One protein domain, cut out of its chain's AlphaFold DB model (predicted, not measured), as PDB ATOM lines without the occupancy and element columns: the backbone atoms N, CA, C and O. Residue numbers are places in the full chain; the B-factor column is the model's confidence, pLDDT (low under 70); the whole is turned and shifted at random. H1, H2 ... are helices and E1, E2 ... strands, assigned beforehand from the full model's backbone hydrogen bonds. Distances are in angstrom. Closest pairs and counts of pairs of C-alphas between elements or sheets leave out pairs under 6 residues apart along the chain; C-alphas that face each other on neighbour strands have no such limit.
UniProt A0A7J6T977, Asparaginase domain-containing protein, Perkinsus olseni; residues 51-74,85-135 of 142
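AT A GLANCE: This is residues 51 to 74 and 85 to 135 of the 142 residues of the protein "Asparaginase domain-containing protein" of Perkinsus olseni (UniProt A0A7J6T977). Look for a small parallel sheet of three strands, E4, E1 and E5 in that order, with helix H2 packed over one face and running along the strands. The small hairpin of E2 and E3 lies off one end of this sheet, and the short helix H1 lies near the other. The printed part has 75 residues, with two named helices and five named strands in the order E1 E2 E3 H1 E4 H2 E5, a mixed class. It is loose, with a radius of gyration of the C-alphas of 14.2 A, and flat, spanning 41 by 34 by 16 A.

IN THESE COORDINATES: Find C-alpha 51 at (151.877, 173.546, 71.838); from there E1 runs 18.4 A to residue 57. E2, residues 62 to 64, and E3, residues 70 to 72, each measure 7.0 A. Past the cut, H1 is residues 85 to 88, 5.1 A. E4, residues 94 to 104, spans 25.6 A and bends by 85 degrees at residue 101. H2, residues 111 to 123, spans 18.3 A. E5, residues 130 to 134, spans 13.3 A and ends at (145.993, 168.907, 82.013).

HOW THE PARTS SIT: Beside inner strand E1, look for N 53 and O 96 of E4, 2.8 A, and N 54 and O 132 of E5, 2.8 A. H2 is on this sheet, only just over E1 alone, with 8 of its C-alphas falling on E1 and 2 on E4, at a height over the sheet of 9.7 A, making two layers, a helix on one face of a sheet; the closest C-alphas of H2 and E1 are those of Met 117 and Thr 56, 7.7 A apart. E4, H2 and E5 form a split strand-helix-strand unit, E1 between its strands, with a right-handed crossover. In hairpin E2 and E3, N 63 and O 71 are 2.9 A apart. The closest C-alphas of E3 and E4 are Pro 72 and Leu 103, 6.8 A. H1 is only just not on the sheet, with 4 pairs of C-alphas within 10 A. In H2 every O i to N i+4 pair is within hydrogen-bond range; H1 is too short for one.

THE WHOLE: The C-alphas of Asp 67 and Tyr 126 are farthest apart, 43.4 A. Residues 75 to 84 are not printed, and C-alphas 74 and 85 stand 21.2 A apart across the cut. Of the links printed whole, none is long. Mean pLDDT of the printed part is 84.2; look for values under 70 at residues 58 to 59, 61, 101 and 103 to 107.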
ATOM      1  N   VAL A  51     152.438 173.533  70.487       93.38
ATOM      2  CA  VAL A  51     151.877 173.546  71.838       93.38
ATOM      3  C   VAL A  51     152.316 172.298  72.590       93.38
ATOM      4  O   VAL A  51     152.153 171.173  72.110       93.38
ATOM      5  N   LEU A  52     152.849 172.506  73.793       93.94
ATOM      6  CA  LEU A  52     153.181 171.434  74.719       93.94
ATOM      7  C   LEU A  52     152.010 171.176  75.667       93.94
ATOM      8  O   LEU A  52     151.582 172.046  76.422       93.94
ATOM      9  N   VAL A  53     151.513 169.947  75.656       92.12
ATOM     10  CA  VAL A  53     150.508 169.449  76.588       92.12
ATOM     11  C   VAL A  53     151.218 168.726  77.728       92.12
ATOM     12  O   VAL A  53     151.872 167.706  77.516       92.12
ATOM     13  N   ILE A  54     151.077 169.245  78.942       91.50
ATOM     14  CA  ILE A  54     151.661 168.691  80.161       91.50
ATOM     15  C   ILE A  54     150.562 167.952  80.914       91.50
ATOM     16  O   ILE A  54     149.669 168.570  81.492       91.50
ATOM     17  N   TYR A  55     150.611 166.623  80.899       88.62
ATOM     18  CA  TYR A  55     149.662 165.785  81.618       88.62
ATOM     19  C   TYR A  55     150.209 165.393  82.984       88.62
ATOM     20  O   TYR A  55     151.173 164.634  83.105       88.62
ATOM     21  N   THR A  56     149.571 165.938  84.014       82.88
ATOM     22  CA  THR A  56     150.056 165.877  85.399       82.88
ATOM     23  C   THR A  56     149.257 164.903  86.252       82.88
ATOM     24  O   THR A  56     149.765 164.424  87.261       82.88
ATOM     25  N   GLY A  57     148.026 164.578  85.844       76.31
ATOM     26  CA  GLY A  57     147.127 163.738  86.621       76.31
ATOM     27  C   GLY A  57     145.651 164.016  86.360       76.31
ATOM     28  O   GLY A  57     145.283 164.706  85.408       76.31
ATOM     29  N   GLY A  58     144.800 163.461  87.219       68.06
ATOM     30  CA  GLY A  58     143.346 163.503  87.079       68.06
ATOM     31  C   GLY A  58     142.767 162.345  86.258       68.06
ATOM     32  O   GLY A  58     143.462 161.640  85.519       68.06
ATOM     33  N   THR A  59     141.454 162.158  86.378       69.81
ATOM     34  CA  THR A  59     140.726 160.974  85.883       69.81
ATOM     35  C   THR A  59     140.662 160.847  84.359       69.81
ATOM     36  O   THR A  59     140.371 159.766  83.849       69.81
ATOM     37  N   VAL A  60     140.985 161.909  83.611       70.31
ATOM     38  CA  VAL A  60     140.874 161.952  82.141       70.31
ATOM     39  C   VAL A  60     141.766 160.920  81.425       70.31
ATOM     40  O   VAL A  60     141.444 160.486  80.317       70.31
ATOM     41  N   GLY A  61     142.861 160.499  82.067       67.88
ATOM     42  CA  GLY A  61     143.785 159.472  81.574       67.88
ATOM     43  C   GLY A  61     143.757 158.159  82.364       67.88
ATOM     44  O   GLY A  61     144.663 157.340  82.207       67.88
ATOM     45  N   MET A  62     142.748 157.940  83.215       79.38
ATOM     46  CA  MET A  62     142.614 156.709  83.999       79.38
ATOM     47  C   MET A  62     141.752 155.663  83.281       79.38
ATOM     48  O   MET A  62     140.835 155.995  82.526       79.38
ATOM     49  N   GLN A  63     142.023 154.385  83.545       78.50
ATOM     50  CA  GLN A  63     141.187 153.266  83.105       78.50
ATOM     51  C   GLN A  63     140.717 152.428  84.302       78.50
ATOM     52  O   GLN A  63     141.434 152.353  85.304       78.50
ATOM     53  N   PRO A  64     139.543 151.775  84.214       81.62
ATOM     54  CA  PRO A  64     139.118 150.806  85.217       81.62
ATOM     55  C   PRO A  64     140.073 149.611  85.247       81.62
ATOM     56  O   PRO A  64     140.330 148.982  84.218       81.62
ATOM     57  N   GLY A  65     140.589 149.295  86.431       83.38
ATOM     58  CA  GLY A  65     141.302 148.053  86.691       83.38
ATOM     59  C   GLY A  65     140.354 146.846  86.741       83.38
ATOM     60  O   GLY A  65     139.131 147.005  86.711       83.38
ATOM     61  N   PRO A  66     140.895 145.620  86.865       85.06
ATOM     62  CA  PRO A  66     140.091 144.403  87.020       85.06
ATOM     63  C   PRO A  66     139.160 144.421  88.244       85.06
ATOM     64  O   PRO A  66     138.163 143.709  88.277       85.06
ATOM     65  N   ASP A  67     139.493 145.234  89.245       89.06
ATOM     66  CA  ASP A  67     138.741 145.480  90.477       89.06
ATOM     67  C   ASP A  67     137.724 146.631  90.358       89.06
ATOM     68  O   ASP A  67     137.047 146.959  91.329       89.06
ATOM     69  N   GLY A  68     137.617 147.264  89.186       82.25
ATOM     70  CA  GLY A  68     136.764 148.429  88.947       82.25
ATOM     71  C   GLY A  68     137.334 149.752  89.469       82.25
ATOM     72  O   GLY A  68     136.763 150.803  89.188       82.25
ATOM     73  N   ALA A  69     138.469 149.733  90.176       80.62
ATOM     74  CA  ALA A  69     139.131 150.948  90.634       80.62
ATOM     75  C   ALA A  69     139.813 151.659  89.456       80.62
ATOM     76  O   ALA A  69     140.493 151.026  88.645       80.62
ATOM     77  N   LEU A  70     139.654 152.981  89.356       78.19
ATOM     78  CA  LEU A  70     140.336 153.775  88.334       78.19
ATOM     79  C   LEU A  70     141.828 153.865  88.649       78.19
ATOM     80  O   LEU A  70     142.222 154.207  89.763       78.19
ATOM     81  N   ARG A  71     142.665 153.560  87.656       77.12
ATOM     82  CA  ARG A  71     144.124 153.586  87.780       77.12
ATOM     83  C   ARG A  71     144.744 154.363  86.620       77.12
ATOM     84  O   ARG A  71     144.229 154.289  85.500       77.12
ATOM     85  N   PRO A  72     145.839 155.099  86.860       74.06
ATOM     86  CA  PRO A  72     146.576 155.756  85.792       74.06
ATOM     87  C   PRO A  72     147.175 154.729  84.824       74.06
ATOM     88  O   PRO A  72     147.745 153.725  85.255       74.06
ATOM     89  N   VAL A  73     147.076 154.984  83.515       78.62
ATOM     90  CA  VAL A  73     147.685 154.136  82.478       78.62
ATOM     91  C   VAL A  73     148.640 154.970  81.631       78.62
ATOM     92  O   VAL A  73     148.217 155.851  80.882       78.62
ATOM     93  N   LYS A  74     149.939 154.668  81.727       77.56
ATOM     94  CA  LYS A  74     150.995 155.371  80.989       77.56
ATOM     95  C   LYS A  74     150.767 155.293  79.475       77.56
ATOM     96  O   LYS A  74     150.502 154.224  78.922       77.56
ATOM     97  N   GLU A  85     141.181 162.786  65.218       83.81
ATOM     98  CA  GLU A  85     141.314 163.431  63.908       83.81
ATOM     99  C   GLU A  85     141.009 164.932  63.975       83.81
ATOM    100  O   GLU A  85     141.582 165.715  63.219       83.81
ATOM    101  N   GLU A  86     140.173 165.364  64.923       83.12
ATOM    102  CA  GLU A  86     139.877 166.773  65.166       83.12
ATOM    103  C   GLU A  86     141.122 167.581  65.519       83.12
ATOM    104  O   GLU A  86     141.234 168.731  65.098       83.12
ATOM    105  N   LEU A  87     142.072 166.972  66.235       81.81
ATOM    106  CA  LEU A  87     143.325 167.615  66.630       81.81
ATOM    107  C   LEU A  87     144.363 167.637  65.502       81.81
ATOM    108  O   LEU A  87     145.378 168.314  65.624       81.81
ATOM    109  N   LYS A  88     144.102 166.936  64.393       80.56
ATOM    110  CA  LYS A  88     144.957 166.895  63.195       80.56
ATOM    111  C   LYS A  88     144.416 167.739  62.042       80.56
ATOM    112  O   LYS A  88     144.996 167.736  60.955       80.56
ATOM    113  N   LYS A  89     143.289 168.429  62.241       82.50
ATOM    114  CA  LYS A  89     142.685 169.285  61.217       82.50
ATOM    115  C   LYS A  89     143.619 170.438  60.853       82.50
ATOM    116  O   LYS A  89     144.359 170.956  61.684       82.50
ATOM    117  N   THR A  90     143.540 170.871  59.601       80.50
ATOM    118  CA  THR A  90     144.275 172.038  59.105       80.50
ATOM    119  C   THR A  90     143.957 173.270  59.953       80.50
ATOM    120  O   THR A  90     142.784 173.582  60.153       80.50
ATOM    121  N   GLY A  91     144.990 173.965  60.430       82.75
ATOM    122  CA  GLY A  91     144.855 175.121  61.323       82.75
ATOM    123  C   GLY A  91     144.961 174.790  62.814       82.75
ATOM    124  O   GLY A  91     145.002 175.712  63.623       82.75
ATOM    125  N   MET A  92     145.046 173.507  63.190       85.19
ATOM    126  CA  MET A  92     145.430 173.118  64.548       85.19
ATOM    127  C   MET A  92     146.947 173.250  64.753       85.19
ATOM    128  O   MET A  92     147.713 172.990  63.820       85.19
ATOM    129  N   PRO A  93     147.395 173.629  65.964       87.62
ATOM    130  CA  PRO A  93     148.809 173.628  66.307       87.62
ATOM    131  C   PRO A  93     149.390 172.208  66.310       87.62
ATOM    132  O   PRO A  93     148.679 171.221  66.509       87.62
ATOM    133  N   SER A  94     150.709 172.110  66.159       87.81
ATOM    134  CA  SER A  94     151.435 170.867  66.409       87.81
ATOM    135  C   SER A  94     151.441 170.583  67.912       87.81
ATOM    136  O   SER A  94     151.938 171.392  68.694       87.81
ATOM    137  N   LEU A  95     150.869 169.450  68.321       89.75
ATOM    138  CA  LEU A  95     150.765 169.065  69.728       89.75
ATOM    139  C   LEU A  95     151.857 168.063  70.099       89.75
ATOM    140  O   LEU A  95     151.975 167.005  69.484       89.75
ATOM    141  N   THR A  96     152.603 168.361  71.159       90.38
ATOM    142  CA  THR A  96     153.456 167.382  71.849       90.38
ATOM    143  C   THR A  96     152.885 167.118  73.233       90.38
ATOM    144  O   THR A  96     152.442 168.050  73.889       90.38
ATOM    145  N   VAL A  97     152.875 165.864  73.686       89.81
ATOM    146  CA  VAL A  97     152.333 165.490  75.002       89.81
ATOM    147  C   VAL A  97     153.450 164.916  75.858       89.81
ATOM    148  O   VAL A  97     154.061 163.919  75.468       89.81
ATOM    149  N   ILE A  98     153.668 165.504  77.032       89.06
ATOM    150  CA  ILE A  98     154.490 164.919  78.091       89.06
ATOM    151  C   ILE A  98     153.587 164.434  79.221       89.06
ATOM    152  O   ILE A  98     152.665 165.130  79.643       89.06
ATOM    153  N   GLU A  99     153.841 163.222  79.700       86.25
ATOM    154  CA  GLU A  99     153.123 162.624  80.824       86.25
ATOM    155  C   GLU A  99     154.091 162.488  82.000       86.25
ATOM    156  O   GLU A  99     155.214 162.013  81.824       86.25
ATOM    157  N   PHE A 100     153.676 162.918  83.191       82.62
ATOM    158  CA  PHE A 100     154.477 162.721  84.399       82.62
ATOM    159  C   PHE A 100     154.504 161.233  84.774       82.62
ATOM    160  O   PHE A 100     153.484 160.549  84.693       82.62
ATOM    161  N   ASP A 101     155.669 160.729  85.194       68.31
ATOM    162  CA  ASP A 101     155.833 159.312  85.553       68.31
ATOM    163  C   ASP A 101     154.999 158.914  86.780       68.31
ATOM    164  O   ASP A 101     154.429 157.825  86.821       68.31
ATOM    165  N   GLU A 102     154.891 159.817  87.754       70.62
ATOM    166  CA  GLU A 102     153.961 159.711  88.877       70.62
ATOM    167  C   GLU A 102     152.802 160.675  88.635       70.62
ATOM    168  O   GLU A 102     152.934 161.888  88.812       70.62
ATOM    169  N   LEU A 103     151.672 160.123  88.194       67.31
ATOM    170  CA  LEU A 103     150.445 160.886  88.002       67.31
ATOM    171  C   LEU A 103     149.906 161.321  89.363       67.31
ATOM    172  O   LEU A 103     149.698 160.500  90.256       67.31
ATOM    173  N   ILE A 104     149.708 162.625  89.506       66.50
ATOM    174  CA  ILE A 104     149.273 163.253  90.745       66.50
ATOM    175  C   ILE A 104     147.757 163.067  90.863       66.50
ATOM    176  O   ILE A 104     147.009 163.426  89.949       66.50
ATOM    177  N   ASP A 105     147.294 162.502  91.978       67.88
ATOM    178  CA  ASP A 105     145.876 162.578  92.323       67.88
ATOM    179  C   ASP A 105     145.539 164.039  92.645       67.88
ATOM    180  O   ASP A 105     146.261 164.685  93.407       67.88
ATOM    181  N   SER A 106     144.484 164.592  92.042       65.62
ATOM    182  CA  SER A 106     144.150 166.010  92.221       65.62
ATOM    183  C   SER A 106     143.810 166.358  93.658       65.62
ATOM    184  O   SER A 106     144.032 167.487  94.069       65.62
ATOM    185  N   SER A 107     143.342 165.397  94.451       67.25
ATOM    186  CA  SER A 107     143.098 165.623  95.877       67.25
ATOM    187  C   SER A 107     144.387 165.707  96.717       67.25
ATOM    188  O   SER A 107     144.348 166.258  97.815       67.25
ATOM    189  N   ASP A 108     145.532 165.249  96.191       72.56
ATOM    190  CA  ASP A 108     146.820 165.142  96.901       72.56
ATOM    191  C   ASP A 108     147.925 166.035  96.294       72.56
ATOM    192  O   ASP A 108     149.128 165.753  96.378       72.56
ATOM    193  N   VAL A 109     147.548 167.154  95.669       78.44
ATOM    194  CA  VAL A 109     148.520 168.100  95.106       78.44
ATOM    195  C   VAL A 109     149.261 168.838  96.214       78.44
ATOM    196  O   VAL A 109     148.676 169.491  97.073       78.44
ATOM    197  N   THR A 110     150.590 168.775  96.166       82.12
ATOM    198  CA  THR A 110     151.474 169.494  97.090       82.12
ATOM    199  C   THR A 110     152.195 170.641  96.377       82.12
ATOM    200  O   THR A 110     152.368 170.594  95.156       82.12
ATOM    201  N   PRO A 111     152.757 171.632  97.099       86.94
ATOM    202  CA  PRO A 111     153.573 172.677  96.474       86.94
ATOM    203  C   PRO A 111     154.764 172.146  95.664       86.94
ATOM    204  O   PRO A 111     155.231 172.794  94.729       86.94
ATOM    205  N   ASN A 112     155.264 170.952  95.995       85.75
ATOM    206  CA  ASN A 112     156.316 170.307  95.219       85.75
ATOM    207  C   ASN A 112     155.817 169.845  93.839       85.75
ATOM    208  O   ASN A 112     156.569 169.889  92.868       85.75
ATOM    209  N   CYS A 113     154.546 169.454  93.730       84.44
ATOM    210  CA  CYS A 113     153.903 169.146  92.456       84.44
ATOM    211  C   CYS A 113     153.826 170.389  91.558       84.44
ATOM    212  O   CYS A 113     154.219 170.314  90.395       84.44
ATOM    213  N   TRP A 114     153.433 171.550  92.100       87.00
ATOM    214  CA  TRP A 114     153.449 172.810  91.343       87.00
ATOM    215  C   TRP A 114     154.851 173.188  90.869       87.00
ATOM    216  O   TRP A 114     155.023 173.574  89.717       87.00
ATOM    217  N   LYS A 115     155.880 172.993  91.707       90.56
ATOM    218  CA  LYS A 115     157.277 173.199  91.293       90.56
ATOM    219  C   LYS A 115     157.675 172.303  90.123       90.56
ATOM    220  O   LYS A 115     158.331 172.786  89.208       90.56
ATOM    221  N   LYS A 116     157.269 171.026  90.121       89.75
ATOM    222  CA  LYS A 116     157.516 170.116  88.987       89.75
ATOM    223  C   LYS A 116     156.838 170.616  87.706       89.75
ATOM    224  O   LYS A 116     157.460 170.590  86.651       89.75
ATOM    225  N   MET A 117     155.597 171.104  87.793       90.25
ATOM    226  CA  MET A 117     154.890 171.686  86.642       90.25
ATOM    227  C   MET A 117     155.578 172.952  86.124       90.25
ATOM    228  O   MET A 117     155.817 173.067  84.927       90.25
ATOM    229  N   ALA A 118     155.964 173.864  87.020       93.50
ATOM    230  CA  ALA A 118     156.692 175.077  86.661       93.50
ATOM    231  C   ALA A 118     158.046 174.759  86.006       93.50
ATOM    232  O   ALA A 118     158.371 175.342  84.977       93.50
ATOM    233  N   LYS A 119     158.789 173.786  86.549       93.81
ATOM    234  CA  LYS A 119     160.048 173.291  85.974       93.81
ATOM    235  C   LYS A 119     159.842 172.746  84.558       93.81
ATOM    236  O   LYS A 119     160.605 173.080  83.664       93.81
ATOM    237  N   ALA A 120     158.788 171.954  84.341       92.62
ATOM    238  CA  ALA A 120     158.481 171.407  83.023       92.62
ATOM    239  C   ALA A 120     158.178 172.505  81.989       92.62
ATOM    240  O   ALA A 120     158.583 172.379  80.837       92.62
ATOM    241  N   ILE A 121     157.500 173.585  82.389       94.88
ATOM    242  CA  ILE A 121     157.270 174.748  81.519       94.88
ATOM    243  C   ILE A 121     158.585 175.493  81.258       94.88
ATOM    244  O   ILE A 121     158.887 175.787  80.110       94.88
ATOM    245  N   GLU A 122     159.371 175.768  82.302       97.12
ATOM    246  CA  GLU A 122     160.671 176.449  82.209       97.12
ATOM    247  C   GLU A 122     161.622 175.726  81.245       97.12
ATOM    248  O   GLU A 122     162.172 176.351  80.341       97.12
ATOM    249  N   ASP A 123     161.758 174.406  81.390       96.12
ATOM    250  CA  ASP A 123     162.661 173.581  80.579       96.12
ATOM    251  C   ASP A 123     162.285 173.561  79.090       96.12
ATOM    252  O   ASP A 123     163.127 173.249  78.256       96.12
ATOM    253  N   ASN A 124     161.034 173.890  78.756       96.25
ATOM    254  CA  ASN A 124     160.499 173.852  77.395       96.25
ATOM    255  C   ASN A 124     160.086 175.244  76.885       96.25
ATOM    256  O   ASN A 124     159.490 175.354  75.814       96.25
ATOM    257  N   TYR A 125     160.378 176.309  77.642       95.69
ATOM    258  CA  TYR A 125     159.813 177.644  77.426       95.69
ATOM    259  C   TYR A 125     160.125 178.226  76.042       95.69
ATOM    260  O   TYR A 125     159.305 178.935  75.470       95.69
ATOM    261  N   TYR A 126     161.303 177.912  75.499       96.25
ATOM    262  CA  TYR A 126     161.767 178.418  74.205       96.25
ATOM    263  C   TYR A 126     161.487 177.474  73.025       96.25
ATOM    264  O   TYR A 126     161.641 177.883  71.876       96.25
ATOM    265  N   ASP A 127     161.075 176.232  73.289       94.75
ATOM    266  CA  ASP A 127     160.863 175.212  72.252       94.75
ATOM    267  C   ASP A 127     159.417 175.181  71.724       94.75
ATOM    268  O   ASP A 127     159.151 174.626  70.649       94.75
ATOM    269  N   TYR A 128     158.485 175.784  72.470       95.56
ATOM    270  CA  TYR A 128     157.049 175.777  72.200       95.56
ATOM    271  C   TYR A 128     156.450 177.182  72.284       95.56
ATOM    272  O   TYR A 128     156.857 178.005  73.097       95.56
ATOM    273  N   ASP A 129     155.419 177.428  71.481       94.56
ATOM    274  CA  ASP A 129     154.703 178.705  71.420       94.56
ATOM    275  C   ASP A 129     153.603 178.820  72.491       94.56
ATOM    276  O   ASP A 129     153.037 179.891  72.713       94.56
ATOM    277  N   GLY A 130     153.257 177.709  73.149       94.12
ATOM    278  CA  GLY A 130     152.240 177.679  74.189       94.12
ATOM    279  C   GLY A 130     152.198 176.370  74.968       94.12
ATOM    280  O   GLY A 130     152.728 175.341  74.545       94.12
ATOM    281  N   PHE A 131     151.515 176.416  76.111       95.31
ATOM    282  CA  PHE A 131     151.414 175.302  77.049       95.31
ATOM    283  C   PHE A 131     149.959 175.040  77.424       95.31
ATOM    284  O   PHE A 131     149.189 175.968  77.665       95.31
ATOM    285  N   VAL A 132     149.595 173.765  77.522       93.31
ATOM    286  CA  VAL A 132     148.315 173.305  78.063       93.31
ATOM    287  C   VAL A 132     148.614 172.357  79.212       93.31
ATOM    288  O   VAL A 132     149.172 171.285  78.999       93.31
ATOM    289  N   VAL A 133     148.235 172.728  80.431       90.75
ATOM    290  CA  VAL A 133     148.381 171.850  81.598       90.75
ATOM    291  C   VAL A 133     147.071 171.105  81.814       90.75
ATOM    292  O   VAL A 133     146.040 171.710  82.098       90.75
ATOM    293  N   ILE A 134     147.112 169.783  81.677       88.62
ATOM    294  CA  ILE A 134     145.993 168.907  82.013       88.62
ATOM    295  C   ILE A 134     146.190 168.447  83.455       88.62
ATOM    296  O   ILE A 134     147.172 167.772  83.787       88.62
ATOM    297  N   HIS A 135     145.238 168.832  84.297       84.75
ATOM    298  CA  HIS A 135     145.242 168.606  85.734       84.75
ATOM    299  C   HIS A 135     143.848 168.179  86.208       84.75
ATOM    300  O   HIS A 135     142.854 168.441  85.526       84.75
TER     301      HIS A 135